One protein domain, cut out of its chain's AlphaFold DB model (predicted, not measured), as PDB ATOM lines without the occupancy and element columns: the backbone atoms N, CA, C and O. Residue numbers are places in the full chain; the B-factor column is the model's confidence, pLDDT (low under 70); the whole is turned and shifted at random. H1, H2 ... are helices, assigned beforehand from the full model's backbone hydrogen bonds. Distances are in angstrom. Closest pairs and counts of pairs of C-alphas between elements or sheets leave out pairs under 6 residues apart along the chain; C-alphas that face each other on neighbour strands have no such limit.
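Overview. This is residues 52 to 140 of the 211 residues of the protein "SmORF" of Babesia bovis (UniProt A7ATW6). Two loosely joined helical lobes stand end to end along the longest axis: the first holds the short helices H1 and H3 and the longer H2, with the long helix H4 running over one side of H1 and H3, and the second holds H5, H6 and H7. A loop, residues 79 to 90, links H3 to H4 in the first lobe, and a tail, residues 131 to 140, folds back beside H6 in the second. The printed part has 89 residues, with seven named helices in the order H1 to H7 and no named strand, and its class is all helix. It is only just compact, close to loose, with a radius of gyration of the C-alphas of 14.2 A, and it is elongated, spanning 40 by 22 by 21 A.

Arrangement. H1, residues 55 to 58, touches H2, residues 63 to 72; their closest C-alphas, those of Tyr 58 and Asn 65, are 4.9 A apart. H2 and H3, residues 75 to 78, only just touch, only at the corner, with 3 pairs of C-alphas within 8 A; the closest are those of Arg 70 and Ala 78, at 4.7 A. H4, residues 91 to 104, is close to but not clearly touching H1, with the C-alphas of Leu 55 and Phe 101 closest at 7.1 A. It is likewise close to H3 but not clearly touching it, with those of Leu 77 and Ile 97 closest at 7.5 A. H4 and H2 are apart. H4 and H5, residues 107 to 110, meet only through their link. H5 touches H6, residues 114 to 123, where the C-alphas of Tyr 109 and Ser 116 are closest at 4.7 A. H6 and H7, residues 126 to 130, touch only at the corner, with those of Arg 121 and Ala 129 closest at 4.5 A. In H2, H4, H6 and H7 every O i to N i+4 pair is within hydrogen-bond range; H1, H3 and H5 are too short for such a pair.

Along the chain. H1 begins at C-alpha 55, at (146.590, 140.153, 167.838). H2 measures 14.5 A from first to last C-alpha, H4 19.7 A and H6 14.4 A. H4 begins at C-alpha 91, at (134.388, 144.690, 161.135), and H7 ends at C-alpha 130, at (164.918, 128.775, 177.474).

Size, cuts and confidence. The two C-alphas farthest apart, those of Lys 87 and Met 131, are 40.7 A apart. The printed part has no cut. The link from H3 to H4, 12 residues, is long; the other links between helices are tight. The mean pLDDT of the printed part is 85.7, and it is under 70 at residues 52 to 54 and 103 to 105, of which 103 and 104 belong to H4.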
ATOM      1  N   LYS A  52     153.080 143.971 172.563       65.62
ATOM      2  CA  LYS A  52     153.630 144.209 171.215       65.62
ATOM      3  C   LYS A  52     153.647 142.909 170.395       65.62
ATOM      4  O   LYS A  52     154.078 141.875 170.897       65.62
ATOM      5  N   PHE A  53     153.141 142.963 169.158       66.94
ATOM      6  CA  PHE A  53     152.915 141.819 168.250       66.94
ATOM      7  C   PHE A  53     151.856 140.784 168.682       66.94
ATOM      8  O   PHE A  53     151.729 139.725 168.059       66.94
ATOM      9  N   SER A  54     151.050 141.068 169.707       68.44
ATOM     10  CA  SER A  54     149.797 140.336 169.918       68.44
ATOM     11  C   SER A  54     148.751 140.712 168.868       68.44
ATOM     12  O   SER A  54     148.840 141.761 168.228       68.44
ATOM     13  N   LEU A  55     147.724 139.871 168.719       75.56
ATOM     14  CA  LEU A  55     146.590 140.153 167.838       75.56
ATOM     15  C   LEU A  55     145.922 141.495 168.177       75.56
ATOM     16  O   LEU A  55     145.688 142.294 167.278       75.56
ATOM     17  N   GLU A  56     145.682 141.776 169.461       81.31
ATOM     18  CA  GLU A  56     145.079 143.049 169.875       81.31
ATOM     19  C   GLU A  56     146.007 144.235 169.624       81.31
ATOM     20  O   GLU A  56     145.537 145.294 169.225       81.31
ATOM     21  N   TRP A  57     147.326 144.057 169.771       83.19
ATOM     22  CA  TRP A  57     148.278 145.100 169.394       83.19
ATOM     23  C   TRP A  57     148.191 145.392 167.899       83.19
ATOM     24  O   TRP A  57     148.019 146.545 167.529       83.19
ATOM     25  N   TYR A  58     148.205 144.385 167.023       83.69
ATOM     26  CA  TYR A  58     148.082 144.622 165.578       83.69
ATOM     27  C   TYR A  58     146.796 145.363 165.176       83.69
ATOM     28  O   TYR A  58     146.791 146.069 164.169       83.69
ATOM     29  N   LEU A  59     145.717 145.210 165.944       87.81
ATOM     30  CA  LEU A  59     144.421 145.823 165.656       87.81
ATOM     31  C   LEU A  59     144.263 147.245 166.222       87.81
ATOM     32  O   LEU A  59     143.259 147.895 165.926       87.81
ATOM     33  N   LEU A  60     145.241 147.760 166.976       89.75
ATOM     34  CA  LEU A  60     145.205 149.137 167.469       89.75
ATOM     35  C   LEU A  60     145.279 150.168 166.322       89.75
ATOM     36  O   LEU A  60     146.051 149.991 165.372       89.75
ATOM     37  N   PRO A  61     144.550 151.296 166.420       90.69
ATOM     38  CA  PRO A  61     144.578 152.379 165.437       90.69
ATOM     39  C   PRO A  61     145.808 153.278 165.639       90.69
ATOM     40  O   PRO A  61     145.703 154.465 165.926       90.69
ATOM     41  N   LYS A  62     146.999 152.692 165.516       92.75
ATOM     42  CA  LYS A  62     148.290 153.380 165.618       92.75
ATOM     43  C   LYS A  62     149.111 153.147 164.347       92.75
ATOM     44  O   LYS A  62     148.993 152.076 163.742       92.75
ATOM     45  N   PRO A  63     149.964 154.104 163.944       90.94
ATOM     46  CA  PRO A  63     150.731 154.003 162.704       90.94
ATOM     47  C   PRO A  63     151.647 152.769 162.671       90.94
ATOM     48  O   PRO A  63     151.635 152.030 161.688       90.94
ATOM     49  N   GLU A  64     152.378 152.494 163.758       89.94
ATOM     50  CA  GLU A  64     153.273 151.328 163.854       89.94
ATOM     51  C   GLU A  64     152.497 150.010 163.703       89.94
ATOM     52  O   GLU A  64     152.847 149.149 162.897       89.94
ATOM     53  N   ASN A  65     151.397 149.881 164.438       90.56
ATOM     54  CA  ASN A  65     150.548 148.698 164.474       90.56
ATOM     55  C   ASN A  65     149.929 148.425 163.102       90.56
ATOM     56  O   ASN A  65     149.906 147.284 162.643       90.56
ATOM     57  N   ARG A  66     149.492 149.486 162.411       93.75
ATOM     58  CA  ARG A  66     148.894 149.385 161.081       93.75
ATOM     59  C   ARG A  66     149.900 148.938 160.025       93.75
ATOM     60  O   ARG A  66     149.588 148.051 159.228       93.75
ATOM     61  N   ALA A  67     151.096 149.523 160.035       88.25
ATOM     62  CA  ALA A  67     152.179 149.129 159.142       88.25
ATOM     63  C   ALA A  67     152.592 147.672 159.391       88.25
ATOM     64  O   ALA A  67     152.670 146.879 158.453       88.25
ATOM     65  N   ALA A  68     152.763 147.297 160.661       85.69
ATOM     66  CA  ALA A  68     153.119 145.943 161.050       85.69
ATOM     67  C   ALA A  68     152.030 144.928 160.658       85.69
ATOM     68  O   ALA A  68     152.351 143.887 160.091       85.69
ATOM     69  N   LEU A  69     150.745 145.242 160.870       88.12
ATOM     70  CA  LEU A  69     149.621 144.388 160.469       88.12
ATOM     71  C   LEU A  69     149.613 144.155 158.951       88.12
ATOM     72  O   LEU A  69     149.486 143.017 158.503       88.12
ATOM     73  N   ARG A  70     149.784 145.214 158.151       88.38
ATOM     74  CA  ARG A  70     149.856 145.105 156.683       88.38
ATOM     75  C   ARG A  70     151.082 144.326 156.208       88.38
ATOM     76  O   ARG A  70     151.000 143.672 155.174       88.38
ATOM     77  N   TYR A  71     152.188 144.382 156.949       83.94
ATOM     78  CA  TYR A  71     153.409 143.642 156.636       83.94
ATOM     79  C   TYR A  71     153.261 142.133 156.874       83.94
ATOM     80  O   TYR A  71     153.690 141.335 156.044       83.94
ATOM     81  N   VAL A  72     152.647 141.731 157.992       78.19
ATOM     82  CA  VAL A  72     152.537 140.308 158.364       78.19
ATOM     83  C   VAL A  72     151.376 139.580 157.690       78.19
ATOM     84  O   VAL A  72     151.383 138.351 157.614       78.19
ATOM     85  N   LEU A  73     150.363 140.307 157.217       82.75
ATOM     86  CA  LEU A  73     149.236 139.710 156.511       82.75
ATOM     87  C   LEU A  73     149.616 139.289 155.080       82.75
ATOM     88  O   LEU A  73     150.384 139.975 154.404       82.75
ATOM     89  N   PRO A  74     149.000 138.220 154.540       82.75
ATOM     90  CA  PRO A  74     149.080 137.908 153.122       82.75
ATOM     91  C   PRO A  74     148.618 139.098 152.286       82.75
ATOM     92  O   PRO A  74     147.653 139.778 152.647       82.75
ATOM     93  N   ARG A  75     149.236 139.299 151.117       79.69
ATOM     94  CA  ARG A  75     148.946 140.432 150.218       79.69
ATOM     95  C   ARG A  75     147.450 140.618 149.928       79.69
ATOM     96  O   ARG A  75     146.992 141.748 149.786       79.69
ATOM     97  N   SER A  76     146.695 139.521 149.849       87.12
ATOM     98  CA  SER A  76     145.248 139.535 149.618       87.12
ATOM     99  C   SER A  76     144.433 140.116 150.774       87.12
ATOM    100  O   SER A  76     143.401 140.700 150.490       87.12
ATOM    101  N   LEU A  77     144.876 139.983 152.028       89.25
ATOM    102  CA  LEU A  77     144.232 140.597 153.196       89.25
ATOM    103  C   LEU A  77     144.804 141.989 153.481       89.25
ATOM    104  O   LEU A  77     144.065 142.906 153.820       89.25
ATOM    105  N   ALA A  78     146.117 142.162 153.307       91.31
ATOM    106  CA  ALA A  78     146.805 143.423 153.574       91.31
ATOM    107  C   ALA A  78     146.277 144.583 152.714       91.31
ATOM    108  O   ALA A  78     146.180 145.705 153.205       91.31
ATOM    109  N   LYS A  79     145.905 144.319 151.452       92.75
ATOM    110  CA  LYS A  79     145.351 145.336 150.541       92.75
ATOM    111  C   LYS A  79     144.033 145.949 151.040       92.75
ATOM    112  O   LYS A  79     143.768 147.105 150.734       92.75
ATOM    113  N   ASP A  80     143.244 145.188 151.802       94.94
ATOM    114  CA  ASP A  80     141.921 145.602 152.281       94.94
ATOM    115  C   ASP A  80     142.014 146.322 153.640       94.94
ATOM    116  O   ASP A  80     141.084 147.008 154.057       94.94
ATOM    117  N   VAL A  81     143.151 146.203 154.337       94.81
ATOM    118  CA  VAL A  81     143.430 146.940 155.576       94.81
ATOM    119  C   VAL A  81     143.747 148.398 155.225       94.81
ATOM    120  O   VAL A  81     144.730 148.617 154.528       94.81
ATOM    121  N   PRO A  82     143.015 149.415 155.715       94.31
ATOM    122  CA  PRO A  82     143.306 150.814 155.384       94.31
ATOM    123  C   PRO A  82     144.741 151.225 155.740       94.31
ATOM    124  O   PRO A  82     145.210 150.888 156.826       94.31
ATOM    125  N   GLU A  83     145.424 151.957 154.855       91.38
ATOM    126  CA  GLU A  83     146.769 152.505 155.124       91.38
ATOM    127  C   GLU A  83     146.749 153.582 156.209       91.38
ATOM    128  O   GLU A  83     147.591 153.581 157.103       91.38
ATOM    129  N   ASP A  84     145.756 154.467 156.151       92.56
ATOM    130  CA  ASP A  84     145.510 155.485 157.168       92.56
ATOM    131  C   ASP A  84     145.021 154.826 158.464       92.56
ATOM    132  O   ASP A  84     143.952 154.211 158.502       92.56
ATOM    133  N   TYR A  85     145.813 154.946 159.533       90.62
ATOM    134  CA  TYR A  85     145.527 154.322 160.824       90.62
ATOM    135  C   TYR A  85     144.312 154.939 161.530       90.62
ATOM    136  O   TYR A  85     143.709 154.262 162.362       90.62
ATOM    137  N   ASN A  86     143.923 156.171 161.174       92.00
ATOM    138  CA  ASN A  86     142.712 156.813 161.692       92.00
ATOM    139  C   ASN A  86     141.443 156.181 161.105       92.00
ATOM    140  O   ASN A  86     140.358 156.328 161.667       92.00
ATOM    141  N   LYS A  87     141.559 155.451 159.985       93.19
ATOM    142  CA  LYS A  87     140.438 154.706 159.412       93.19
ATOM    143  C   LYS A  87     140.266 153.369 160.147       93.19
ATOM    144  O   LYS A  87     141.211 152.560 160.197       93.19
ATOM    145  N   PRO A  88     139.064 153.097 160.690       91.81
ATOM    146  CA  PRO A  88     138.796 151.833 161.357       91.81
ATOM    147  C   PRO A  88     138.932 150.675 160.368       91.81
ATOM    148  O   PRO A  88     138.660 150.810 159.174       91.81
ATOM    149  N   ILE A  89     139.373 149.523 160.870       92.31
ATOM    150  CA  ILE A  89     139.343 148.280 160.096       92.31
ATOM    151  C   ILE A  89     137.879 147.859 159.988       92.31
ATOM    152  O   ILE A  89     137.178 147.814 160.999       92.31
ATOM    153  N   ASP A  90     137.429 147.547 158.772       92.31
ATOM    154  CA  ASP A  90     136.082 147.030 158.549       92.31
ATOM    155  C   ASP A  90     135.805 145.824 159.478       92.31
ATOM    156  O   ASP A  90     136.641 144.918 159.561       92.31
ATOM    157  N   PRO A  91     134.661 145.767 160.186       87.50
ATOM    158  CA  PRO A  91     134.388 144.690 161.135       87.50
ATOM    159  C   PRO A  91     134.404 143.286 160.518       87.50
ATOM    160  O   PRO A  91     134.793 142.327 161.190       87.50
ATOM    161  N   ALA A  92     133.992 143.127 159.255       87.75
ATOM    162  CA  ALA A  92     134.053 141.832 158.583       87.75
ATOM    163  C   ALA A  92     135.504 141.459 158.252       87.75
ATOM    164  O   ALA A  92     135.911 140.322 158.506       87.75
ATOM    165  N   LEU A  93     136.311 142.414 157.786       89.19
ATOM    166  CA  LEU A  93     137.748 142.221 157.586       89.19
ATOM    167  C   LEU A  93     138.473 141.894 158.900       89.19
ATOM    168  O   LEU A  93     139.268 140.955 158.941       89.19
ATOM    169  N   GLY A  94     138.165 142.602 159.989       88.06
ATOM    170  CA  GLY A  94     138.712 142.337 161.319       88.06
ATOM    171  C   GLY A  94     138.489 140.886 161.749       88.06
ATOM    172  O   GLY A  94     139.423 140.219 162.191       88.06
ATOM    173  N   LYS A  95     137.293 140.338 161.510       83.75
ATOM    174  CA  LYS A  95     136.990 138.918 161.770       83.75
ATOM    175  C   LYS A  95     137.843 137.969 160.927       83.75
ATOM    176  O   LYS A  95     138.342 136.969 161.444       83.75
ATOM    177  N   VAL A  96     138.038 138.272 159.642       85.81
ATOM    178  CA  VAL A  96     138.893 137.467 158.750       85.81
ATOM    179  C   VAL A  96     140.352 137.497 159.213       85.81
ATOM    180  O   VAL A  96     140.999 136.452 159.247       85.81
ATOM    181  N   ILE A  97     140.853 138.658 159.635       86.69
ATOM    182  CA  ILE A  97     142.202 138.821 160.188       86.69
ATOM    183  C   ILE A  97     142.360 137.997 161.465       86.69
ATOM    184  O   ILE A  97     143.298 137.211 161.567       86.69
ATOM    185  N   ARG A  98     141.423 138.095 162.415       82.06
ATOM    186  CA  ARG A  98     141.450 137.295 163.652       82.06
ATOM    187  C   ARG A  98     141.484 135.793 163.345       82.06
ATOM    188  O   ARG A  98     142.293 135.061 163.913       82.06
ATOM    189  N   LYS A  99     140.684 135.343 162.373       80.12
ATOM    190  CA  LYS A  99     140.697 133.959 161.874       80.12
ATOM    191  C   LYS A  99     142.048 133.573 161.262       80.12
ATOM    192  O   LYS A  99     142.548 132.486 161.533       80.12
ATOM    193  N   TYR A 100     142.651 134.462 160.471       80.75
ATOM    194  CA  TYR A 100     143.985 134.258 159.910       80.75
ATOM    195  C   TYR A 100     145.036 134.119 161.012       80.75
ATOM    196  O   TYR A 100     145.798 133.161 160.989       80.75
ATOM    197  N   PHE A 101     145.051 134.999 162.014       75.56
ATOM    198  CA  PHE A 101     146.004 134.912 163.122       75.56
ATOM    199  C   PHE A 101     145.803 133.659 163.982       75.56
ATOM    200  O   PHE A 101     146.785 133.062 164.418       75.56
ATOM    201  N   LEU A 102     144.565 133.197 164.157       71.81
ATOM    202  CA  LEU A 102     144.285 131.920 164.814       71.81
ATOM    203  C   LEU A 102     144.894 130.728 164.056       71.81
ATOM    204  O   LEU A 102     145.316 129.745 164.668       71.81
ATOM    205  N   TRP A 103     144.922 130.801 162.725       68.94
ATOM    206  CA  TRP A 103     145.399 129.724 161.858       68.94
ATOM    207  C   TRP A 103     146.899 129.791 161.562       68.94
ATOM    208  O   TRP A 103     147.560 128.757 161.556       68.94
ATOM    209  N   TYR A 104     147.430 130.996 161.366       67.25
ATOM    210  CA  TYR A 104     148.761 131.255 160.814       67.25
ATOM    211  C   TYR A 104     149.568 132.278 161.617       67.25
ATOM    212  O   TYR A 104     150.775 132.385 161.424       67.25
ATOM    213  N   GLY A 105     148.951 133.014 162.545       65.69
ATOM    214  CA  GLY A 105     149.617 134.087 163.297       65.69
ATOM    215  C   GLY A 105     150.811 133.602 164.121       65.69
ATOM    216  O   GLY A 105     151.763 134.346 164.339       65.69
ATOM    217  N   PHE A 106     150.806 132.328 164.517       73.12
ATOM    218  CA  PHE A 106     151.915 131.707 165.240       73.12
ATOM    219  C   PHE A 106     153.079 131.276 164.346       73.12
ATOM    220  O   PHE A 106     154.170 131.046 164.857       73.12
ATOM    221  N   GLU A 107     152.876 131.173 163.029       74.38
ATOM    222  CA  GLU A 107     153.954 130.829 162.095       74.38
ATOM    223  C   GLU A 107     154.993 131.949 162.022       74.38
ATOM    224  O   GLU A 107     156.180 131.660 161.917       74.38
ATOM    225  N   TRP A 108     154.579 133.217 162.170       76.81
ATOM    226  CA  TRP A 108     155.513 134.347 162.181       76.81
ATOM    227  C   TRP A 108     156.569 134.219 163.283       76.81
ATOM    228  O   TRP A 108     157.748 134.477 163.044       76.81
ATOM    229  N   TYR A 109     156.171 133.763 164.474       78.44
ATOM    230  CA  TYR A 109     157.098 133.539 165.584       78.44
ATOM    231  C   TYR A 109     158.108 132.417 165.302       78.44
ATOM    232  O   TYR A 109     159.198 132.409 165.869       78.44
ATOM    233  N   LEU A 110     157.756 131.472 164.429       82.94
ATOM    234  CA  LEU A 110     158.601 130.334 164.070       82.94
ATOM    235  C   LEU A 110     159.550 130.637 162.902       82.94
ATOM    236  O   LEU A 110     160.409 129.813 162.587       82.94
ATOM    237  N   LEU A 111     159.446 131.820 162.286       81.19
ATOM    238  CA  LEU A 111     160.362 132.251 161.236       81.19
ATOM    239  C   LEU A 111     161.795 132.414 161.772       81.19
ATOM    240  O   LEU A 111     162.032 132.826 162.911       81.19
ATOM    241  N   ALA A 112     162.771 132.123 160.914       83.88
ATOM    242  CA  ALA A 112     164.193 132.320 161.187       83.88
ATOM    243  C   ALA A 112     164.601 133.793 160.982       83.88
ATOM    244  O   ALA A 112     165.460 134.103 160.162       83.88
ATOM    245  N   MET A 113     163.953 134.704 161.712       83.25
ATOM    246  CA  MET A 113     164.254 136.140 161.725       83.25
ATOM    247  C   MET A 113     164.634 136.583 163.143       83.25
ATOM    248  O   MET A 113     164.090 136.034 164.110       83.25
ATOM    249  N   PRO A 114     165.546 137.558 163.296       81.12
ATOM    250  CA  PRO A 114     165.968 138.026 164.612       81.12
ATOM    251  C   PRO A 114     164.795 138.574 165.439       81.12
ATOM    252  O   PRO A 114     164.654 138.215 166.608       81.12
ATOM    253  N   GLU A 115     163.901 139.354 164.830       79.62
ATOM    254  CA  GLU A 115     162.731 139.945 165.491       79.62
ATOM    255  C   GLU A 115     161.736 138.870 165.928       79.62
ATOM    256  O   GLU A 115     161.308 138.854 167.083       79.62
ATOM    257  N   SER A 116     161.420 137.924 165.034       82.75
ATOM    258  CA  SER A 116     160.566 136.773 165.345       82.75
ATOM    259  C   SER A 116     161.114 135.972 166.515       82.75
ATOM    260  O   SER A 116     160.361 135.567 167.400       82.75
ATOM    261  N   ARG A 117     162.435 135.765 166.554       90.12
ATOM    262  CA  ARG A 117     163.078 134.962 167.591       90.12
ATOM    263  C   ARG A 117     163.051 135.635 168.956       90.12
ATOM    264  O   ARG A 117     162.710 134.983 169.945       90.12
ATOM    265  N   ALA A 118     163.394 136.919 169.001       85.38
ATOM    266  CA  ALA A 118     163.338 137.711 170.222       85.38
ATOM    267  C   ALA A 118     161.901 137.789 170.755       85.38
ATOM    268  O   ALA A 118     161.662 137.501 171.930       85.38
ATOM    269  N   ALA A 119     160.936 138.079 169.877       83.38
ATOM    270  CA  ALA A 119     159.524 138.125 170.233       83.38
ATOM    271  C   ALA A 119     159.024 136.766 170.744       83.38
ATOM    272  O   ALA A 119     158.372 136.718 171.783       83.38
ATOM    273  N   LEU A 120     159.378 135.658 170.079       87.56
ATOM    274  CA  LEU A 120     159.003 134.306 170.501       87.56
ATOM    275  C   LEU A 120     159.514 133.996 171.912       87.56
ATOM    276  O   LEU A 120     158.734 133.595 172.768       87.56
ATOM    277  N   ARG A 121     160.806 134.212 172.182       89.38
ATOM    278  CA  ARG A 121     161.385 133.964 173.515       89.38
ATOM    279  C   ARG A 121     160.762 134.835 174.601       89.38
ATOM    280  O   ARG A 121     160.672 134.408 175.744       89.38
ATOM    281  N   TYR A 122     160.337 136.041 174.255       83.88
ATOM    282  CA  TYR A 122     159.722 136.960 175.199       83.88
ATOM    283  C   TYR A 122     158.282 136.578 175.570       83.88
ATOM    284  O   TYR A 122     157.915 136.646 176.742       83.88
ATOM    285  N   VAL A 123     157.466 136.164 174.592       79.88
ATOM    286  CA  VAL A 123     156.049 135.824 174.832       79.88
ATOM    287  C   VAL A 123     155.853 134.443 175.456       79.88
ATOM    288  O   VAL A 123     154.806 134.181 176.046       79.88
ATOM    289  N   LEU A 124     156.833 133.547 175.322       86.50
ATOM    290  CA  LEU A 124     156.746 132.200 175.871       86.50
ATOM    291  C   LEU A 124     156.948 132.172 177.398       86.50
ATOM    292  O   LEU A 124     157.674 132.992 177.965       86.50
ATOM    293  N   PRO A 125     156.371 131.171 178.088       89.06
ATOM    294  CA  PRO A 125     156.783 130.795 179.434       89.06
ATOM    295  C   PRO A 125     158.291 130.547 179.500       89.06
ATOM    296  O   PRO A 125     158.875 130.044 178.542       89.06
ATOM    297  N   LYS A 126     158.920 130.889 180.631       87.25
ATOM    298  CA  LYS A 126     160.386 130.861 180.785       87.25
ATOM    299  C   LYS A 126     160.989 129.503 180.410       87.25
ATOM    300  O   LYS A 126     161.947 129.448 179.654       87.25
ATOM    301  N   ASP A 127     160.392 128.425 180.899       93.12
ATOM    302  CA  ASP A 127     160.789 127.043 180.629       93.12
ATOM    303  C   ASP A 127     160.807 126.712 179.131       93.12
ATOM    304  O   ASP A 127     161.725 126.048 178.658       93.12
ATOM    305  N   LEU A 128     159.833 127.217 178.374       92.19
ATOM    306  CA  LEU A 128     159.749 127.000 176.932       92.19
ATOM    307  C   LEU A 128     160.635 127.980 176.146       92.19
ATOM    308  O   LEU A 128     161.222 127.606 175.133       92.19
ATOM    309  N   ALA A 129     160.767 129.220 176.623       93.38
ATOM    310  CA  ALA A 129     161.646 130.241 176.056       93.38
ATOM    311  C   ALA A 129     163.127 129.842 176.133       93.38
ATOM    312  O   ALA A 129     163.863 130.032 175.165       93.38
ATOM    313  N   ASP A 130     163.545 129.241 177.250       95.25
ATOM    314  CA  ASP A 130     164.918 128.775 177.474       95.25
ATOM    315  C   ASP A 130     165.308 127.653 176.484       95.25
ATOM    316  O   ASP A 130     166.476 127.515 176.121       95.25
ATOM    317  N   MET A 131     164.328 126.894 175.972       95.69
ATOM    318  CA  MET A 131     164.531 125.857 174.948       95.69
ATOM    319  C   MET A 131     164.612 126.406 173.514       95.69
ATOM    320  O   MET A 131     165.039 125.695 172.600       95.69
ATOM    321  N   VAL A 132     164.190 127.650 173.282       94.69
ATOM    322  CA  VAL A 132     164.242 128.294 171.964       94.69
ATOM    323  C   VAL A 132     165.619 128.935 171.778       94.69
ATOM    324  O   VAL A 132     165.949 129.832 172.541       94.69
ATOM    325  N   PRO A 133     166.431 128.574 170.768       94.44
ATOM    326  CA  PRO A 133     167.763 129.163 170.593       94.44
ATOM    327  C   PRO A 133     167.733 130.684 170.393       94.44
ATOM    328  O   PRO A 133     166.924 131.165 169.604       94.44
ATOM    329  N   GLU A 134     168.646 131.432 171.025       90.19
ATOM    330  CA  GLU A 134     168.789 132.890 170.817       90.19
ATOM    331  C   GLU A 134     169.203 133.235 169.388       90.19
ATOM    332  O   GLU A 134     168.633 134.122 168.758       90.19
ATOM    333  N   ASN A 135     170.186 132.504 168.859       90.94
ATOM    334  CA  ASN A 135     170.637 132.675 167.487       90.94
ATOM    335  C   ASN A 135     169.552 132.168 166.527       90.94
ATOM    336  O   ASN A 135     169.322 130.961 166.439       90.94
ATOM    337  N   PHE A 136     168.923 133.082 165.786       88.31
ATOM    338  CA  PHE A 136     167.841 132.774 164.846       88.31
ATOM    339  C   PHE A 136     168.272 131.857 163.688       88.31
ATOM    340  O   PHE A 136     167.421 131.181 163.115       88.31
ATOM    341  N   ASN A 137     169.575 131.770 163.385       89.69
ATOM    342  CA  ASN A 137     170.113 130.820 162.404       89.69
ATOM    343  C   ASN A 137     170.079 129.369 162.910       89.69
ATOM    344  O   ASN A 137     170.243 128.438 162.123       89.69
ATOM    345  N   LYS A 138     169.888 129.150 164.219       92.94
ATOM    346  CA  LYS A 138     169.716 127.808 164.782       92.94
ATOM    347  C   LYS A 138     168.238 127.401 164.712       92.94
ATOM    348  O   LYS A 138     167.375 128.126 165.234       92.94
ATOM    349  N   PRO A 139     167.926 126.234 164.121       91.31
ATOM    350  CA  PRO A 139     166.553 125.757 164.045       91.31
ATOM    351  C   PRO A 139     166.001 125.482 165.447       91.31
ATOM    352  O   PRO A 139     166.730 125.083 166.357       91.31
ATOM    353  N   ILE A 140     164.697 125.691 165.618       91.88
ATOM    354  CA  ILE A 140     163.983 125.248 166.817       91.88
ATOM    355  C   ILE A 140     163.830 123.729 166.709       91.88
ATOM    356  O   ILE A 140     163.471 123.214 165.651       91.88
TER     357      ILE A 140